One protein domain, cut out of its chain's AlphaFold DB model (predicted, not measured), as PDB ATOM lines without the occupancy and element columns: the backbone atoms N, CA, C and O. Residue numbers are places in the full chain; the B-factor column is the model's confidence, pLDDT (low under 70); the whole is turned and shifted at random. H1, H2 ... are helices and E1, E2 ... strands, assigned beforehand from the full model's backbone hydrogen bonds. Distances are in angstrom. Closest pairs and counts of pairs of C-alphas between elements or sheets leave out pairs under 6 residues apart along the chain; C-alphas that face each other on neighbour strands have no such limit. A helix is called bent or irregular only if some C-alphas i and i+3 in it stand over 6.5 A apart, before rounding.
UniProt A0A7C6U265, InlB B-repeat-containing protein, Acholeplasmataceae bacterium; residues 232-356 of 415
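Overview. This is residues 232 to 356 of the 415 residues of the protein "InlB B-repeat-containing protein" of Acholeplasmataceae bacterium (UniProt A0A7C6U265). H6 runs through the middle of a rounded body of mostly crossed helices, with H2, H3 and H4 around it and the small hairpin of E1 and E2 beside its residues 323 to 330. H1 meets H3 at a wide angle, while H5 and H7 sit more loosely at the rim. The 125 printed residues hold seven named helices and two antiparallel strands, in the order H1 E1 E2 H2 H3 H4 H5 H6 H7, mostly helix. The whole is compact, with a radius of gyration of the C-alphas of 13.5 A and spans of 32 by 31 by 31 A.

Along the chain. H1, residues 232 to 246, is 20.8 A long and begins at C-alpha 232 (-23.233, -1.601, -51.524). E1 is residues 254 to 257, E2 261 to 264, H2 265 to 269 and H3 274 to 280. H4, residues 282 to 298, is 24.6 A long; it is irregular, with C-alphas 287 and 290 7.5 A apart and a kink of 43 degrees near residue 289. H5 is residues 302 to 306. H6, residues 318 to 330, measures 18.4 A. H7, residues 346 to 354, measures 13.0 A and ends at C-alpha 354 (-31.675, -9.605, -54.314).

Arrangement. H1 touches H3 with residues 242 to 246 alone, about perpendicular at 87 degrees; the closest C-alphas, of Ile 245 and Phe 278, are 6.2 A apart. In the E1 and E2 hairpin, N 255 and O 263 are 2.9 A apart, within hydrogen-bond range. H2 touches H6, closest at the C-alphas of Leu 267 and Asn 326, 6.1 A. H3 and H4 touch only at the corner, closest at the C-alphas of Leu 279 and Tyr 285, 4.7 A. H4 only just touches H6, with 3 pairs of C-alphas within 8 A, the closest those of Leu 295 and Glu 324, 7.0 A. H5 is close to H4 but not clearly touching, and so is H7 to H1. Every O i to N i+4 pair is within hydrogen-bond range in H1, H2, H3, H5 and H6, against 10 of 13 in H4 and 4 of 5 in H7.

Size, cuts and confidence. The two C-alphas farthest apart, of Lys 258 and Lys 282, are 37.1 A apart. The printed part has no cut; the links H5 to H6 and H6 to H7 are long. Mean pLDDT of the printed part is 89.6; residues 335, 345 to 347, 350 to 351 and 354 are under 70.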
ATOM      1  N   GLU A 232     -23.921  -2.887 -51.519       88.56
ATOM      2  CA  GLU A 232     -23.233  -1.601 -51.524       88.56
ATOM      3  C   GLU A 232     -24.125  -0.452 -52.001       88.56
ATOM      4  O   GLU A 232     -24.040   0.647 -51.445       88.56
ATOM      5  N   SER A 233     -24.994  -0.682 -52.990       89.50
ATOM      6  CA  SER A 233     -25.973   0.318 -53.438       89.50
ATOM      7  C   SER A 233     -27.050   0.585 -52.384       89.50
ATOM      8  O   SER A 233     -27.329   1.747 -52.090       89.50
ATOM      9  N   LEU A 234     -27.571  -0.475 -51.752       92.56
ATOM     10  CA  LEU A 234     -28.524  -0.398 -50.645       92.56
ATOM     11  C   LEU A 234     -27.937   0.412 -49.497       92.56
ATOM     12  O   LEU A 234     -28.556   1.360 -49.017       92.56
ATOM     13  N   TYR A 235     -26.719   0.066 -49.087       94.00
ATOM     14  CA  TYR A 235     -26.036   0.720 -47.987       94.00
ATOM     15  C   TYR A 235     -25.773   2.201 -48.292       94.00
ATOM     16  O   TYR A 235     -26.065   3.058 -47.461       94.00
ATOM     17  N   THR A 236     -25.299   2.530 -49.501       94.75
ATOM     18  CA  THR A 236     -25.115   3.930 -49.927       94.75
ATOM     19  C   THR A 236     -26.421   4.718 -49.865       94.75
ATOM     20  O   THR A 236     -26.434   5.842 -49.368       94.75
ATOM     21  N   ASP A 237     -27.513   4.149 -50.373       95.44
ATOM     22  CA  ASP A 237     -28.807   4.826 -50.421       95.44
ATOM     23  C   ASP A 237     -29.381   5.040 -49.015       95.44
ATOM     24  O   ASP A 237     -29.865   6.130 -48.703       95.44
ATOM     25  N   PHE A 238     -29.222   4.055 -48.125       97.31
ATOM     26  CA  PHE A 238     -29.575   4.195 -46.713       97.31
ATOM     27  C   PHE A 238     -28.805   5.345 -46.057       97.31
ATOM     28  O   PHE A 238     -29.411   6.218 -45.438       97.31
ATOM     29  N   LEU A 239     -27.479   5.388 -46.218       97.94
ATOM     30  CA  LEU A 239     -26.647   6.445 -45.635       97.94
ATOM     31  C   LEU A 239     -26.965   7.827 -46.203       97.94
ATOM     32  O   LEU A 239     -26.957   8.810 -45.459       97.94
ATOM     33  N   LYS A 240     -27.256   7.912 -47.504       97.75
ATOM     34  CA  LYS A 240     -27.642   9.156 -48.175       97.75
ATOM     35  C   LYS A 240     -28.945   9.705 -47.601       97.75
ATOM     36  O   LYS A 240     -28.994  10.871 -47.214       97.75
ATOM     37  N   ASP A 241     -29.975   8.869 -47.517       98.06
ATOM     38  CA  ASP A 241     -31.264   9.242 -46.935       98.06
ATOM     39  C   ASP A 241     -31.126   9.610 -45.455       98.06
ATOM     40  O   ASP A 241     -31.667  10.621 -45.002       98.06
ATOM     41  N   PHE A 242     -30.363   8.818 -44.702       98.31
ATOM     42  CA  PHE A 242     -30.111   9.074 -43.292       98.31
ATOM     43  C   PHE A 242     -29.419  10.424 -43.082       98.31
ATOM     44  O   PHE A 242     -29.862  11.233 -42.262       98.31
ATOM     45  N   SER A 243     -28.368  10.699 -43.855       98.12
ATOM     46  CA  SER A 243     -27.623  11.960 -43.816       98.12
ATOM     47  C   SER A 243     -28.513  13.150 -44.178       98.12
ATOM     48  O   SER A 243     -28.507  14.162 -43.482       98.12
ATOM     49  N   LEU A 244     -29.345  13.002 -45.215       97.69
ATOM     50  CA  LEU A 244     -30.285  14.033 -45.657       97.69
ATOM     51  C   LEU A 244     -31.281  14.418 -44.558       97.69
ATOM     52  O   LEU A 244     -31.520  15.600 -44.327       97.69
ATOM     53  N   ILE A 245     -31.871  13.432 -43.881       97.88
ATOM     54  CA  ILE A 245     -32.901  13.684 -42.866       97.88
ATOM     55  C   ILE A 245     -32.294  14.196 -41.563       97.88
ATOM     56  O   ILE A 245     -32.858  15.086 -40.930       97.88
ATOM     57  N   THR A 246     -31.155  13.641 -41.148       97.31
ATOM     58  CA  THR A 246     -30.523  13.982 -39.864       97.31
ATOM     59  C   THR A 246     -29.634  15.221 -39.917       97.31
ATOM     60  O   THR A 246     -29.315  15.766 -38.859       97.31
ATOM     61  N   GLY A 247     -29.219  15.652 -41.113       97.12
ATOM     62  CA  GLY A 247     -28.214  16.699 -41.312       97.12
ATOM     63  C   GLY A 247     -26.789  16.262 -40.952       97.12
ATOM     64  O   GLY A 247     -25.887  17.095 -40.898       97.12
ATOM     65  N   LEU A 248     -26.573  14.974 -40.667       96.38
ATOM     66  CA  LEU A 248     -25.263  14.415 -40.344       96.38
ATOM     67  C   LEU A 248     -24.544  14.002 -41.628       96.38
ATOM     68  O   LEU A 248     -25.161  13.440 -42.521       96.38
ATOM     69  N   ASN A 249     -23.230  14.209 -41.707       95.62
ATOM     70  CA  ASN A 249     -22.422  13.632 -42.781       95.62
ATOM     71  C   ASN A 249     -22.003  12.212 -42.387       95.62
ATOM     72  O   ASN A 249     -21.002  12.065 -41.683       95.62
ATOM     73  N   VAL A 250     -22.779  11.196 -42.769       96.38
ATOM     74  CA  VAL A 250     -22.488   9.787 -42.460       96.38
ATOM     75  C   VAL A 250     -21.922   9.076 -43.687       96.38
ATOM     76  O   VAL A 250     -22.541   9.075 -44.749       96.38
ATOM     77  N   THR A 251     -20.756   8.450 -43.536       95.38
ATOM     78  CA  THR A 251     -20.031   7.764 -44.615       95.38
ATOM     79  C   THR A 251     -19.960   6.250 -44.385       95.38
ATOM     80  O   THR A 251     -20.469   5.717 -43.400       95.38
ATOM     81  N   LYS A 252     -19.329   5.529 -45.321       93.50
ATOM     82  CA  LYS A 252     -19.048   4.089 -45.189       93.50
ATOM     83  C   LYS A 252     -17.778   3.785 -44.393       93.50
ATOM     84  O   LYS A 252     -17.422   2.617 -44.254       93.50
ATOM     85  N   GLU A 253     -17.079   4.809 -43.910       94.12
ATOM     86  CA  GLU A 253     -15.852   4.615 -43.145       94.12
ATOM     87  C   GLU A 253     -16.123   3.781 -41.892       94.12
ATOM     88  O   GLU A 253     -17.215   3.794 -41.314       94.12
ATOM     89  N   SER A 254     -15.112   3.024 -41.476       92.19
ATOM     90  CA  SER A 254     -15.178   2.235 -40.257       92.19
ATOM     91  C   SER A 254     -13.880   2.344 -39.475       92.19
ATOM     92  O   SER A 254     -12.804   2.519 -40.046       92.19
ATOM     93  N   ILE A 255     -13.997   2.255 -38.155       90.69
ATOM     94  CA  ILE A 255     -12.873   2.282 -37.223       90.69
ATOM     95  C   ILE A 255     -12.796   0.962 -36.463       90.69
ATOM     96  O   ILE A 255     -13.819   0.340 -36.170       90.69
ATOM     97  N   GLN A 256     -11.581   0.553 -36.101       89.88
ATOM     98  CA  GLN A 256     -11.379  -0.588 -35.214       89.88
ATOM     99  C   GLN A 256     -11.556  -0.175 -33.755       89.88
ATOM    100  O   GLN A 256     -10.838   0.685 -33.242       89.88
ATOM    101  N   ASN A 257     -12.501  -0.810 -33.068       86.75
ATOM    102  CA  ASN A 257     -12.728  -0.644 -31.641       86.75
ATOM    103  C   ASN A 257     -12.221  -1.872 -30.875       86.75
ATOM    104  O   ASN A 257     -12.535  -3.005 -31.224       86.75
ATOM    105  N   LYS A 258     -11.479  -1.651 -29.784       81.81
ATOM    106  CA  LYS A 258     -10.886  -2.740 -28.987       81.81
ATOM    107  C   LYS A 258     -11.915  -3.679 -28.351       81.81
ATOM    108  O   LYS A 258     -11.603  -4.838 -28.119       81.81
ATOM    109  N   VAL A 259     -13.105  -3.170 -28.034       79.00
ATOM    110  CA  VAL A 259     -14.171  -3.925 -27.360       79.00
ATOM    111  C   VAL A 259     -15.153  -4.495 -28.376       79.00
ATOM    112  O   VAL A 259     -15.598  -5.628 -28.242       79.00
ATOM    113  N   HIS A 260     -15.493  -3.708 -29.395       76.25
ATOM    114  CA  HIS A 260     -16.594  -4.022 -30.298       76.25
ATOM    115  C   HIS A 260     -16.158  -4.369 -31.727       76.25
ATOM    116  O   HIS A 260     -17.031  -4.612 -32.550       76.25
ATOM    117  N   GLY A 261     -14.863  -4.398 -32.051       83.56
ATOM    118  CA  GLY A 261     -14.373  -4.637 -33.415       83.56
ATOM    119  C   GLY A 261     -14.706  -3.490 -34.377       83.56
ATOM    120  O   GLY A 261     -14.764  -2.331 -33.966       83.56
ATOM    121  N   SER A 262     -14.933  -3.803 -35.656       88.44
ATOM    122  CA  SER A 262     -15.263  -2.804 -36.682       88.44
ATOM    123  C   SER A 262     -16.575  -2.063 -36.371       88.44
ATOM    124  O   SER A 262     -17.657  -2.656 -36.267       88.44
ATOM    125  N   ILE A 263     -16.485  -0.741 -36.265       91.50
ATOM    126  CA  ILE A 263     -17.606   0.178 -36.050       91.50
ATOM    127  C   ILE A 263     -17.710   1.096 -37.265       91.50
ATOM    128  O   ILE A 263     -16.761   1.817 -37.559       91.50
ATOM    129  N   CYS A 264     -18.851   1.086 -37.956       94.62
ATOM    130  CA  CYS A 264     -19.121   2.013 -39.052       94.62
ATOM    131  C   CYS A 264     -19.456   3.418 -38.538       94.62
ATOM    132  O   CYS A 264     -19.976   3.597 -37.433       94.62
ATOM    133  N   ASP A 265     -19.209   4.417 -39.378       96.12
ATOM    134  CA  ASP A 265     -19.483   5.824 -39.093       96.12
ATOM    135  C   ASP A 265     -20.956   6.074 -38.724       96.12
ATOM    136  O   ASP A 265     -21.257   6.851 -37.814       96.12
ATOM    137  N   PHE A 266     -21.888   5.328 -39.335       97.19
ATOM    138  CA  PHE A 266     -23.304   5.345 -38.958       97.19
ATOM    139  C   PHE A 266     -23.514   5.046 -37.474       97.19
ATOM    140  O   PHE A 266     -24.233   5.791 -36.805       97.19
ATOM    141  N   LEU A 267     -22.878   4.009 -36.926       95.06
ATOM    142  CA  LEU A 267     -23.027   3.655 -35.514       95.06
ATOM    143  C   LEU A 267     -22.449   4.741 -34.593       95.06
ATOM    144  O   LEU A 267     -22.980   4.967 -33.505       95.06
ATOM    145  N   VAL A 268     -21.407   5.455 -35.012       93.06
ATOM    146  CA  VAL A 268     -20.838   6.555 -34.219       93.06
ATOM    147  C   VAL A 268     -21.759   7.774 -34.245       93.06
ATOM    148  O   VAL A 268     -22.124   8.306 -33.198       93.06
ATOM    149  N   LYS A 269     -22.180   8.201 -35.438       96.00
ATOM    150  CA  LYS A 269     -22.873   9.481 -35.637       96.00
ATOM    151  C   LYS A 269     -24.365   9.437 -35.335       96.00
ATOM    152  O   LYS A 269     -24.931  10.461 -34.965       96.00
ATOM    153  N   SER A 270     -25.014   8.278 -35.441       95.69
ATOM    154  CA  SER A 270     -26.459   8.163 -35.195       95.69
ATOM    155  C   SER A 270     -26.852   8.071 -33.708       95.69
ATOM    156  O   SER A 270     -27.961   7.649 -33.395       95.69
ATOM    157  N   TYR A 271     -25.964   8.428 -32.770       93.38
ATOM    158  CA  TYR A 271     -26.257   8.346 -31.335       93.38
ATOM    159  C   TYR A 271     -27.379   9.313 -30.917       93.38
ATOM    160  O   TYR A 271     -27.562  10.370 -31.520       93.38
ATOM    161  N   GLY A 272     -28.102   8.975 -29.845       93.44
ATOM    162  CA  GLY A 272     -29.135   9.841 -29.273       93.44
ATOM    163  C   GLY A 272     -30.473   9.787 -30.012       93.44
ATOM    164  O   GLY A 272     -31.116  10.822 -30.174       93.44
ATOM    165  N   GLY A 273     -30.888   8.601 -30.475       95.44
ATOM    166  CA  GLY A 273     -32.194   8.402 -31.109       95.44
ATOM    167  C   GLY A 273     -32.274   8.936 -32.538       95.44
ATOM    168  O   GLY A 273     -33.353   9.301 -33.005       95.44
ATOM    169  N   LYS A 274     -31.146   9.041 -33.254       97.94
ATOM    170  CA  LYS A 274     -31.162   9.547 -34.636       97.94
ATOM    171  C   LYS A 274     -31.788   8.546 -35.597       97.94
ATOM    172  O   LYS A 274     -32.343   8.982 -36.603       97.94
ATOM    173  N   LEU A 275     -31.745   7.247 -35.293       97.81
ATOM    174  CA  LEU A 275     -32.473   6.252 -36.077       97.81
ATOM    175  C   LEU A 275     -33.988   6.354 -35.845       97.81
ATOM    176  O   LEU A 275     -34.743   6.311 -36.815       97.81
ATOM    177  N   ASP A 276     -34.428   6.589 -34.604       98.31
ATOM    178  CA  ASP A 276     -35.839   6.886 -34.300       98.31
ATOM    179  C   ASP A 276     -36.308   8.134 -35.054       98.31
ATOM    180  O   ASP A 276     -37.333   8.107 -35.734       98.31
ATOM    181  N   TYR A 277     -35.526   9.218 -34.994       97.94
ATOM    182  CA  TYR A 277     -35.819  10.457 -35.715       97.94
ATOM    183  C   TYR A 277     -35.885  10.237 -37.233       97.94
ATOM    184  O   TYR A 277     -36.830  10.694 -37.877       97.94
ATOM    185  N   PHE A 278     -34.938   9.488 -37.804       98.38
ATOM    186  CA  PHE A 278     -34.942   9.125 -39.220       98.38
ATOM    187  C   PHE A 278     -36.226   8.394 -39.627       98.38
ATOM    188  O   PHE A 278     -36.878   8.791 -40.592       98.38
ATOM    189  N   LEU A 279     -36.625   7.369 -38.868       97.94
ATOM    190  CA  LEU A 279     -37.813   6.568 -39.167       97.94
ATOM    191  C   LEU A 279     -39.129   7.234 -38.750       97.94
ATOM    192  O   LEU A 279     -40.177   6.835 -39.246       97.94
ATOM    193  N   SER A 280     -39.097   8.293 -37.936       97.31
ATOM    194  CA  SER A 280     -40.286   9.115 -37.665       97.31
ATOM    195  C   SER A 280     -40.768   9.865 -38.917       97.31
ATOM    196  O   SER A 280     -41.935  10.246 -39.028       97.31
ATOM    197  N   ASN A 281     -39.885  10.048 -39.907       97.69
ATOM    198  CA  ASN A 281     -40.262  10.555 -41.216       97.69
ATOM    199  C   ASN A 281     -41.034   9.480 -42.000       97.69
ATOM    200  O   ASN A 281     -40.475   8.461 -42.401       97.69
ATOM    201  N   LYS A 282     -42.309   9.744 -42.315       95.06
ATOM    202  CA  LYS A 282     -43.203   8.794 -43.007       95.06
ATOM    203  C   LYS A 282     -42.643   8.253 -44.333       95.06
ATOM    204  O   LYS A 282     -42.866   7.084 -44.658       95.06
ATOM    205  N   LYS A 283     -41.917   9.075 -45.102       95.50
ATOM    206  CA  LYS A 283     -41.292   8.646 -46.366       95.50
ATOM    207  C   LYS A 283     -40.167   7.646 -46.095       95.50
ATOM    208  O   LYS A 283     -40.104   6.615 -46.757       95.50
ATOM    209  N   MET A 284     -39.324   7.923 -45.102       97.25
ATOM    210  CA  MET A 284     -38.220   7.033 -44.724       97.25
ATOM    211  C   MET A 284     -38.712   5.755 -44.063       97.25
ATOM    212  O   MET A 284     -38.210   4.687 -44.389       97.25
ATOM    213  N   TYR A 285     -39.738   5.838 -43.211       95.81
ATOM    214  CA  TYR A 285     -40.400   4.663 -42.650       95.81
ATOM    215  C   TYR A 285     -40.847   3.712 -43.759       95.81
ATOM    216  O   TYR A 285     -40.466   2.546 -43.777       95.81
ATOM    217  N   THR A 286     -41.593   4.237 -44.736       90.75
ATOM    218  CA  THR A 286     -42.107   3.449 -45.865       90.75
ATOM    219  C   THR A 286     -40.968   2.818 -46.669       90.75
ATOM    220  O   THR A 286     -41.073   1.662 -47.068       90.75
ATOM    221  N   LYS A 287     -39.868   3.552 -46.873       92.44
ATOM    222  CA  LYS A 287     -38.723   3.087 -47.661       92.44
ATOM    223  C   LYS A 287     -37.835   2.079 -46.927       92.44
ATOM    224  O   LYS A 287     -37.295   1.201 -47.586       92.44
ATOM    225  N   TRP A 288     -37.673   2.179 -45.606       95.44
ATOM    226  CA  TRP A 288     -36.604   1.476 -44.879       95.44
ATOM    227  C   TRP A 288     -37.065   0.515 -43.787       95.44
ATOM    228  O   TRP A 288     -36.266  -0.305 -43.340       95.44
ATOM    229  N   ILE A 289     -38.333   0.543 -43.360       93.75
ATOM    230  CA  ILE A 289     -38.787  -0.335 -42.268       93.75
ATOM    231  C   ILE A 289     -38.627  -1.827 -42.597       93.75
ATOM    232  O   ILE A 289     -38.426  -2.642 -41.700       93.75
ATOM    233  N   TRP A 290     -38.673  -2.194 -43.880       92.19
ATOM    234  CA  TRP A 290     -38.455  -3.570 -44.325       92.19
ATOM    235  C   TRP A 290     -37.052  -4.080 -43.954       92.19
ATOM    236  O   TRP A 290     -36.929  -5.237 -43.568       92.19
ATOM    237  N   LEU A 291     -36.021  -3.225 -43.991       94.06
ATOM    238  CA  LEU A 291     -34.651  -3.588 -43.620       94.06
ATOM    239  C   LEU A 291     -34.577  -3.913 -42.127       94.06
ATOM    240  O   LEU A 291     -33.953  -4.887 -41.718       94.06
ATOM    241  N   ILE A 292     -35.284  -3.134 -41.309       95.19
ATOM    242  CA  ILE A 292     -35.369  -3.371 -39.867       95.19
ATOM    243  C   ILE A 292     -36.123  -4.671 -39.568       95.19
ATOM    244  O   ILE A 292     -35.676  -5.464 -38.744       95.19
ATOM    245  N   LYS A 293     -37.226  -4.934 -40.281       91.25
ATOM    246  CA  LYS A 293     -37.968  -6.201 -40.182       91.25
ATOM    247  C   LYS A 293     -37.129  -7.395 -40.633       91.25
ATOM    248  O   LYS A 293     -37.204  -8.452 -40.015       91.25
ATOM    249  N   TYR A 294     -36.314  -7.233 -41.675       88.56
ATOM    250  CA  TYR A 294     -35.367  -8.254 -42.110       88.56
ATOM    251  C   TYR A 294     -34.392  -8.602 -40.983       88.56
ATOM    252  O   TYR A 294     -34.281  -9.772 -40.623       88.56
ATOM    253  N   LEU A 295     -33.748  -7.604 -40.368       91.06
ATOM    254  CA  LEU A 295     -32.859  -7.823 -39.223       91.06
ATOM    255  C   LEU A 295     -33.599  -8.525 -38.074       91.06
ATOM    256  O   LEU A 295     -33.138  -9.551 -37.585       91.06
ATOM    257  N   GLN A 296     -34.787  -8.035 -37.708       92.31
ATOM    258  CA  GLN A 296     -35.618  -8.621 -36.654       92.31
ATOM    259  C   GLN A 296     -35.957 -10.095 -36.928       92.31
ATOM    260  O   GLN A 296     -35.952 -10.916 -36.012       92.31
ATOM    261  N   ASN A 297     -36.239 -10.462 -38.179       85.69
ATOM    262  CA  ASN A 297     -36.569 -11.837 -38.554       85.69
ATOM    263  C   ASN A 297     -35.383 -12.800 -38.452       85.69
ATOM    264  O   ASN A 297     -35.607 -13.985 -38.221       85.69
ATOM    265  N   ASN A 298     -34.154 -12.295 -38.574       81.88
ATOM    266  CA  ASN A 298     -32.934 -13.083 -38.406       81.88
ATOM    267  C   ASN A 298     -32.542 -13.276 -36.930       81.88
ATOM    268  O   ASN A 298     -31.648 -14.061 -36.623       81.88
ATOM    269  N   VAL A 299     -33.214 -12.593 -35.998       84.69
ATOM    270  CA  VAL A 299     -32.994 -12.763 -34.561       84.69
ATOM    271  C   VAL A 299     -33.814 -13.945 -34.038       84.69
ATOM    272  O   VAL A 299     -35.050 -13.908 -34.019       84.69
ATOM    273  N   SER A 300     -33.114 -14.978 -33.564       78.62
ATOM    274  CA  SER A 300     -33.724 -16.163 -32.939       78.62
ATOM    275  C   SER A 300     -34.148 -15.933 -31.482       78.62
ATOM    276  O   SER A 300     -35.119 -16.527 -31.023       78.62
ATOM    277  N   ASP A 301     -33.437 -15.076 -30.741       83.94
ATOM    278  CA  ASP A 301     -33.730 -14.769 -29.334       83.94
ATOM    279  C   ASP A 301     -34.931 -13.812 -29.226       83.94
ATOM    280  O   ASP A 301     -34.877 -12.669 -29.686       83.94
ATOM    281  N   HIS A 302     -36.012 -14.267 -28.591       88.12
ATOM    282  CA  HIS A 302     -37.252 -13.500 -28.455       88.12
ATOM    283  C   HIS A 302     -37.054 -12.142 -27.762       88.12
ATOM    284  O   HIS A 302     -37.598 -11.138 -28.214       88.12
ATOM    285  N   LEU A 303     -36.227 -12.080 -26.712       89.94
ATOM    286  CA  LEU A 303     -35.986 -10.846 -25.957       89.94
ATOM    287  C   LEU A 303     -35.196  -9.830 -26.783       89.94
ATOM    288  O   LEU A 303     -35.378  -8.623 -26.636       89.94
ATOM    289  N   ILE A 304     -34.300 -10.295 -27.658       90.06
ATOM    290  CA  ILE A 304     -33.635  -9.409 -28.621       90.06
ATOM    291  C   ILE A 304     -34.633  -8.972 -29.695       90.06
ATOM    292  O   ILE A 304     -34.651  -7.800 -30.059       90.06
ATOM    293  N   LYS A 305     -35.498  -9.872 -30.169       92.94
ATOM    294  CA  LYS A 305     -36.496  -9.582 -31.205       92.94
ATOM    295  C   LYS A 305     -37.485  -8.494 -30.781       92.94
ATOM    296  O   LYS A 305     -37.795  -7.616 -31.582       92.94
ATOM    297  N   GLU A 306     -37.915  -8.494 -29.519       95.06
ATOM    298  CA  GLU A 306     -38.789  -7.460 -28.939       95.06
ATOM    299  C   GLU A 306     -38.162  -6.058 -28.940       95.06
ATOM    300  O   GLU A 306     -38.881  -5.060 -28.989       95.06
ATOM    301  N   LYS A 307     -36.826  -5.946 -28.931       95.94
ATOM    302  CA  LYS A 307     -36.127  -4.648 -28.965       95.94
ATOM    303  C   LYS A 307     -36.311  -3.890 -30.282       95.94
ATOM    304  O   LYS A 307     -36.138  -2.673 -30.303       95.94
ATOM    305  N   PHE A 308     -36.660  -4.600 -31.354       97.00
ATOM    306  CA  PHE A 308     -36.925  -4.035 -32.678       97.00
ATOM    307  C   PHE A 308     -38.352  -3.507 -32.842       97.00
ATOM    308  O   PHE A 308     -38.632  -2.860 -33.851       97.00
ATOM    309  N   ASN A 309     -39.261  -3.774 -31.896       96.06
ATOM    310  CA  ASN A 309     -40.631  -3.277 -31.995       96.06
ATOM    311  C   ASN A 309     -40.612  -1.747 -32.052       96.06
ATOM    312  O   ASN A 309     -39.932  -1.103 -31.249       96.06
ATOM    313  N   TYR A 310     -41.324  -1.194 -33.036       95.94
ATOM    314  CA  TYR A 310     -41.347   0.233 -33.334       95.94
ATOM    315  C   TYR A 310     -42.763   0.775 -33.174       95.94
ATOM    316  O   TYR A 310     -43.633   0.513 -34.006       95.94
ATOM    317  N   GLU A 311     -42.980   1.548 -32.116       94.75
ATOM    318  CA  GLU A 311     -44.276   2.121 -31.759       94.75
ATOM    319  C   GLU A 311     -44.106   3.593 -31.389       94.75
ATOM    320  O   GLU A 311     -43.102   3.991 -30.800       94.75
ATOM    321  N   ASN A 312     -45.084   4.431 -31.745       94.38
ATOM    322  CA  ASN A 312     -45.067   5.867 -31.428       94.38
ATOM    323  C   ASN A 312     -43.745   6.565 -31.813       94.38
ATOM    324  O   ASN A 312     -43.214   7.393 -31.073       94.38
ATOM    325  N   ASN A 313     -43.230   6.222 -32.998       95.38
ATOM    326  CA  ASN A 313     -41.972   6.708 -33.563       95.38
ATOM    327  C   ASN A 313     -40.698   6.339 -32.780       95.38
ATOM    328  O   ASN A 313     -39.687   7.033 -32.915       95.38
ATOM    329  N   LYS A 314     -40.724   5.274 -31.971       96.88
ATOM    330  CA  LYS A 314     -39.561   4.809 -31.208       96.88
ATOM    331  C   LYS A 314     -39.411   3.300 -31.227       96.88
ATOM    332  O   LYS A 314     -40.394   2.571 -31.117       96.88
ATOM    333  N   PHE A 315     -38.166   2.842 -31.289       97.81
ATOM    334  CA  PHE A 315     -37.835   1.461 -30.968       97.81
ATOM    335  C   PHE A 315     -37.868   1.205 -29.463       97.81
ATOM    336  O   PHE A 315     -37.436   2.044 -28.671       97.81
ATOM    337  N   ASN A 316     -38.244  -0.014 -29.079       97.25
ATOM    338  CA  ASN A 316     -38.041  -0.511 -27.717       97.25
ATOM    339  C   ASN A 316     -36.566  -0.408 -27.281       97.25
ATOM    340  O   ASN A 316     -36.273  -0.100 -26.127       97.25
ATOM    341  N   SER A 317     -35.618  -0.632 -28.201       96.56
ATOM    342  CA  SER A 317     -34.209  -0.285 -27.997       96.56
ATOM    343  C   SER A 317     -33.543   0.158 -29.298       96.56
ATOM    344  O   SER A 317     -32.944  -0.637 -30.021       96.56
ATOM    345  N   GLU A 318     -33.585   1.461 -29.566       96.56
ATOM    346  CA  GLU A 318     -32.886   2.068 -30.705       96.56
ATOM    347  C   GLU A 318     -31.373   1.758 -30.738       96.56
ATOM    348  O   GLU A 318     -30.867   1.424 -31.818       96.56
ATOM    349  N   PRO A 319     -30.648   1.716 -29.594       95.06
ATOM    350  CA  PRO A 319     -29.260   1.274 -29.583       95.06
ATOM    351  C   PRO A 319     -29.082  -0.142 -30.136       95.06
ATOM    352  O   PRO A 319     -28.205  -0.346 -30.970       95.06
ATOM    353  N   GLN A 320     -29.915  -1.111 -29.736       94.75
ATOM    354  CA  GLN A 320     -29.818  -2.481 -30.251       94.75
ATOM    355  C   GLN A 320     -29.967  -2.503 -31.776       94.75
ATOM    356  O   GLN A 320     -29.125  -3.079 -32.459       94.75
ATOM    357  N   VAL A 321     -30.985  -1.826 -32.315       96.06
ATOM    358  CA  VAL A 321     -31.249  -1.801 -33.763       96.06
ATOM    359  C   VAL A 321     -30.085  -1.169 -34.534       96.06
ATOM    360  O   VAL A 321     -29.656  -1.702 -35.558       96.06
ATOM    361  N   ARG A 322     -29.501  -0.076 -34.024       95.56
ATOM    362  CA  ARG A 322     -28.294   0.531 -34.613       95.56
ATOM    363  C   ARG A 322     -27.104  -0.421 -34.645       95.56
ATOM    364  O   ARG A 322     -26.350  -0.415 -35.616       95.56
ATOM    365  N   TYR A 323     -26.898  -1.205 -33.589       93.38
ATOM    366  CA  TYR A 323     -25.795  -2.164 -33.541       93.38
ATOM    367  C   TYR A 323     -26.002  -3.342 -34.492       93.38
ATOM    368  O   TYR A 323     -25.032  -3.823 -35.065       93.38
ATOM    369  N   GLU A 324     -27.242  -3.757 -34.723       93.75
ATOM    370  CA  GLU A 324     -27.568  -4.802 -35.700       93.75
ATOM    371  C   GLU A 324     -27.345  -4.307 -37.129       93.75
ATOM    372  O   GLU A 324     -26.716  -4.992 -37.933       93.75
ATOM    373  N   LEU A 325     -27.736  -3.060 -37.419       95.19
ATOM    374  CA  LEU A 325     -27.365  -2.386 -38.666       95.19
ATOM    375  C   LEU A 325     -25.846  -2.286 -38.820       95.19
ATOM    376  O   LEU A 325     -25.325  -2.557 -39.896       95.19
ATOM    377  N   ASN A 326     -25.115  -1.961 -37.751       93.75
ATOM    378  CA  ASN A 326     -23.658  -1.976 -37.790       93.75
ATOM    379  C   ASN A 326     -23.125  -3.368 -38.143       93.75
ATOM    380  O   ASN A 326     -22.261  -3.466 -39.008       93.75
ATOM    381  N   SER A 327     -23.605  -4.422 -37.479       91.06
ATOM    382  CA  SER A 327     -23.168  -5.796 -37.744       91.06
ATOM    383  C   SER A 327     -23.422  -6.208 -39.191       91.06
ATOM    384  O   SER A 327     -22.525  -6.771 -39.816       91.06
ATOM    385  N   LEU A 328     -24.573  -5.827 -39.751       92.12
ATOM    386  CA  LEU A 328     -24.865  -5.988 -41.171       92.12
ATOM    387  C   LEU A 328     -23.882  -5.193 -42.051       92.12
ATOM    388  O   LEU A 328     -23.263  -5.768 -42.941       92.12
ATOM    389  N   PHE A 329     -23.689  -3.894 -41.802       92.94
ATOM    390  CA  PHE A 329     -22.848  -3.028 -42.640       92.94
ATOM    391  C   PHE A 329     -21.381  -3.459 -42.665       92.94
ATOM    392  O   PHE A 329     -20.779  -3.512 -43.735       92.94
ATOM    393  N   VAL A 330     -20.809  -3.821 -41.515       89.88
ATOM    394  CA  VAL A 330     -19.400  -4.239 -41.436       89.88
ATOM    395  C   VAL A 330     -19.200  -5.754 -41.522       89.88
ATOM    396  O   VAL A 330     -18.066  -6.202 -41.429       89.88
ATOM    397  N   GLY A 331     -20.272  -6.535 -41.709       86.88
ATOM    398  CA  GLY A 331     -20.232  -7.997 -41.828       86.88
ATOM    399  C   GLY A 331     -19.581  -8.686 -40.629       86.88
ATOM    400  O   GLY A 331     -18.496  -9.245 -40.756       86.88
ATOM    401  N   ARG A 332     -20.205  -8.622 -39.450       80.94
ATOM    402  CA  ARG A 332     -19.639  -9.231 -38.233       80.94
ATOM    403  C   ARG A 332     -20.679  -9.861 -37.317       80.94
ATOM    404  O   ARG A 332     -21.868  -9.580 -37.434       80.94
ATOM    405  N   PHE A 333     -20.178 -10.629 -36.352       78.31
ATOM    406  CA  PHE A 333     -20.928 -11.265 -35.272       78.31
ATOM    407  C   PHE A 333     -20.367 -10.874 -33.896       78.31
ATOM    408  O   PHE A 333     -19.168 -10.628 -33.753       78.31
ATOM    409  N   HIS A 334     -21.223 -10.801 -32.871       73.75
ATOM    410  CA  HIS A 334     -20.815 -10.460 -31.505       73.75
ATOM    411  C   HIS A 334     -21.721 -11.110 -30.444       73.75
ATOM    412  O   HIS A 334     -22.936 -10.899 -30.447       73.75
ATOM    413  N   LEU A 335     -21.113 -11.850 -29.505       69.31
ATOM    414  CA  LEU A 335     -21.801 -12.689 -28.506       69.31
ATOM    415  C   LEU A 335     -22.096 -12.009 -27.158       69.31
ATOM    416  O   LEU A 335     -22.936 -12.500 -26.407       69.31
ATOM    417  N   ASN A 336     -21.409 -10.908 -26.829       77.62
ATOM    418  CA  ASN A 336     -21.470 -10.321 -25.483       77.62
ATOM    419  C   ASN A 336     -22.632  -9.327 -25.345       77.62
ATOM    420  O   ASN A 336     -23.789  -9.703 -25.172       77.62
ATOM    421  N   TRP A 337     -22.331  -8.033 -25.418       80.25
ATOM    422  CA  TRP A 337     -23.332  -6.991 -25.546       80.25
ATOM    423  C   TRP A 337     -22.815  -5.852 -26.443       80.25
ATOM    424  O   TRP A 337     -21.655  -5.453 -26.301       80.25
ATOM    425  N   PRO A 338     -23.661  -5.328 -27.345       80.94
ATOM    426  CA  PRO A 338     -24.959  -5.901 -27.704       80.94
ATOM    427  C   PRO A 338     -24.781  -7.275 -28.368       80.94
ATOM    428  O   PRO A 338     -23.787  -7.525 -29.051       80.94
ATOM    429  N   LYS A 339     -25.712  -8.190 -28.073       82.19
ATOM    430  CA  LYS A 339     -25.811  -9.480 -28.766       82.19
ATOM    431  C   LYS A 339     -26.287  -9.188 -30.179       82.19
ATOM    432  O   LYS A 339     -27.245  -8.434 -30.301       82.19
ATOM    433  N   THR A 340     -25.631  -9.732 -31.197       82.81
ATOM    434  CA  THR A 340     -25.997  -9.492 -32.604       82.81
ATOM    435  C   THR A 340     -26.092 -10.790 -33.380       82.81
ATOM    436  O   THR A 340     -25.553 -11.797 -32.932       82.81
ATOM    437  N   VAL A 341     -26.777 -10.769 -34.522       81.62
ATOM    438  CA  VAL A 341     -26.787 -11.903 -35.459       81.62
ATOM    439  C   VAL A 341     -25.497 -11.911 -36.283       81.62
ATOM    440  O   VAL A 341     -24.835 -10.882 -36.434       81.62
ATOM    441  N   ASP A 342     -25.106 -13.084 -36.775       78.75
ATOM    442  CA  ASP A 342     -23.964 -13.226 -37.669       78.75
ATOM    443  C   ASP A 342     -24.323 -12.780 -39.092       78.75
ATOM    444  O   ASP A 342     -25.117 -13.424 -39.776       78.75
ATOM    445  N   TYR A 343     -23.731 -11.665 -39.526       81.44
ATOM    446  CA  TYR A 343     -23.828 -11.141 -40.893       81.44
ATOM    447  C   TYR A 343     -22.491 -11.215 -41.647       81.44
ATOM    448  O   TYR A 343     -22.302 -10.504 -42.636       81.44
ATOM    449  N   SER A 344     -21.532 -12.004 -41.149       71.75
ATOM    450  CA  SER A 344     -20.189 -12.111 -41.735       71.75
ATOM    451  C   SER A 344     -20.137 -12.953 -43.009       71.75
ATOM    452  O   SER A 344     -19.215 -12.785 -43.798       71.75
ATOM    453  N   GLY A 345     -21.141 -13.800 -43.255       65.69
ATOM    454  CA  GLY A 345     -21.240 -14.562 -44.496       65.69
ATOM    455  C   GLY A 345     -21.565 -13.672 -45.700       65.69
ATOM    456  O   GLY A 345     -22.607 -13.013 -45.716       65.69
ATOM    457  N   ASP A 346     -20.720 -13.712 -46.735       54.19
ATOM    458  CA  ASP A 346     -20.863 -12.912 -47.967       54.19
ATOM    459  C   ASP A 346     -22.256 -13.067 -48.611       54.19
ATOM    460  O   ASP A 346     -22.919 -12.082 -48.957       54.19
ATOM    461  N   GLY A 347     -22.788 -14.295 -48.585       62.09
ATOM    462  CA  GLY A 347     -24.113 -14.618 -49.113       62.09
ATOM    463  C   GLY A 347     -25.272 -13.870 -48.445       62.09
ATOM    464  O   GLY A 347     -26.318 -13.685 -49.062       62.09
ATOM    465  N   ILE A 348     -25.135 -13.406 -47.198       71.94
ATOM    466  CA  ILE A 348     -26.227 -12.724 -46.479       71.94
ATOM    467  C   ILE A 348     -26.509 -11.348 -47.095       71.94
ATOM    468  O   ILE A 348     -27.668 -10.960 -47.261       71.94
ATOM    469  N   LYS A 349     -25.458 -10.619 -47.476       77.56
ATOM    470  CA  LYS A 349     -25.553  -9.269 -48.052       77.56
ATOM    471  C   LYS A 349     -26.088  -9.300 -49.483       77.56
ATOM    472  O   LYS A 349     -26.952  -8.499 -49.844       77.56
ATOM    473  N   GLU A 350     -25.625 -10.257 -50.278       68.19
ATOM    474  CA  GLU A 350     -26.079 -10.473 -51.658       68.19
ATOM    475  C   GLU A 350     -27.545 -10.925 -51.706       68.19
ATOM    476  O   GLU A 350     -28.335 -10.432 -52.522       68.19
ATOM    477  N   ASN A 351     -27.941 -11.792 -50.767       68.81
ATOM    478  CA  ASN A 351     -29.332 -12.200 -50.583       68.81
ATOM    479  C   ASN A 351     -30.231 -11.020 -50.204       68.81
ATOM    480  O   ASN A 351     -31.345 -10.913 -50.720       68.81
ATOM    481  N   LEU A 352     -29.755 -10.133 -49.325       80.12
ATOM    482  CA  LEU A 352     -30.518  -8.968 -48.893       80.12
ATOM    483  C   LEU A 352     -30.848  -8.055 -50.079       80.12
ATOM    484  O   LEU A 352     -32.013  -7.722 -50.278       80.12
ATOM    485  N   ALA A 353     -29.858  -7.708 -50.905       76.31
ATOM    486  CA  ALA A 353     -30.082  -6.885 -52.095       76.31
ATOM    487  C   ALA A 353     -31.059  -7.555 -53.075       76.31
ATOM    488  O   ALA A 353     -32.072  -6.960 -53.446       76.31
ATOM    489  N   SER A 354     -30.830  -8.834 -53.389       68.50
ATOM    490  CA  SER A 354     -31.675  -9.605 -54.314       68.50
ATOM    491  C   SER A 354     -33.128  -9.729 -53.839       68.50
ATOM    492  O   SER A 354     -34.048  -9.765 -54.650       68.50
ATOM    493  N   SER A 355     -33.368  -9.751 -52.522       72.38
ATOM    494  CA  SER A 355     -34.723  -9.832 -51.955       72.38
ATOM    495  C   SER A 355     -35.556  -8.554 -52.093       72.38
ATOM    496  O   SER A 355     -36.748  -8.575 -51.800       72.38
ATOM    497  N   THR A 356     -34.953  -7.447 -52.536       77.69
ATOM    498  CA  THR A 356     -35.666  -6.175 -52.739       77.69
ATOM    499  C   THR A 356     -36.320  -6.039 -54.112       77.69
ATOM    500  O   THR A 356     -37.074  -5.094 -54.330       77.69
TER     501      THR A 356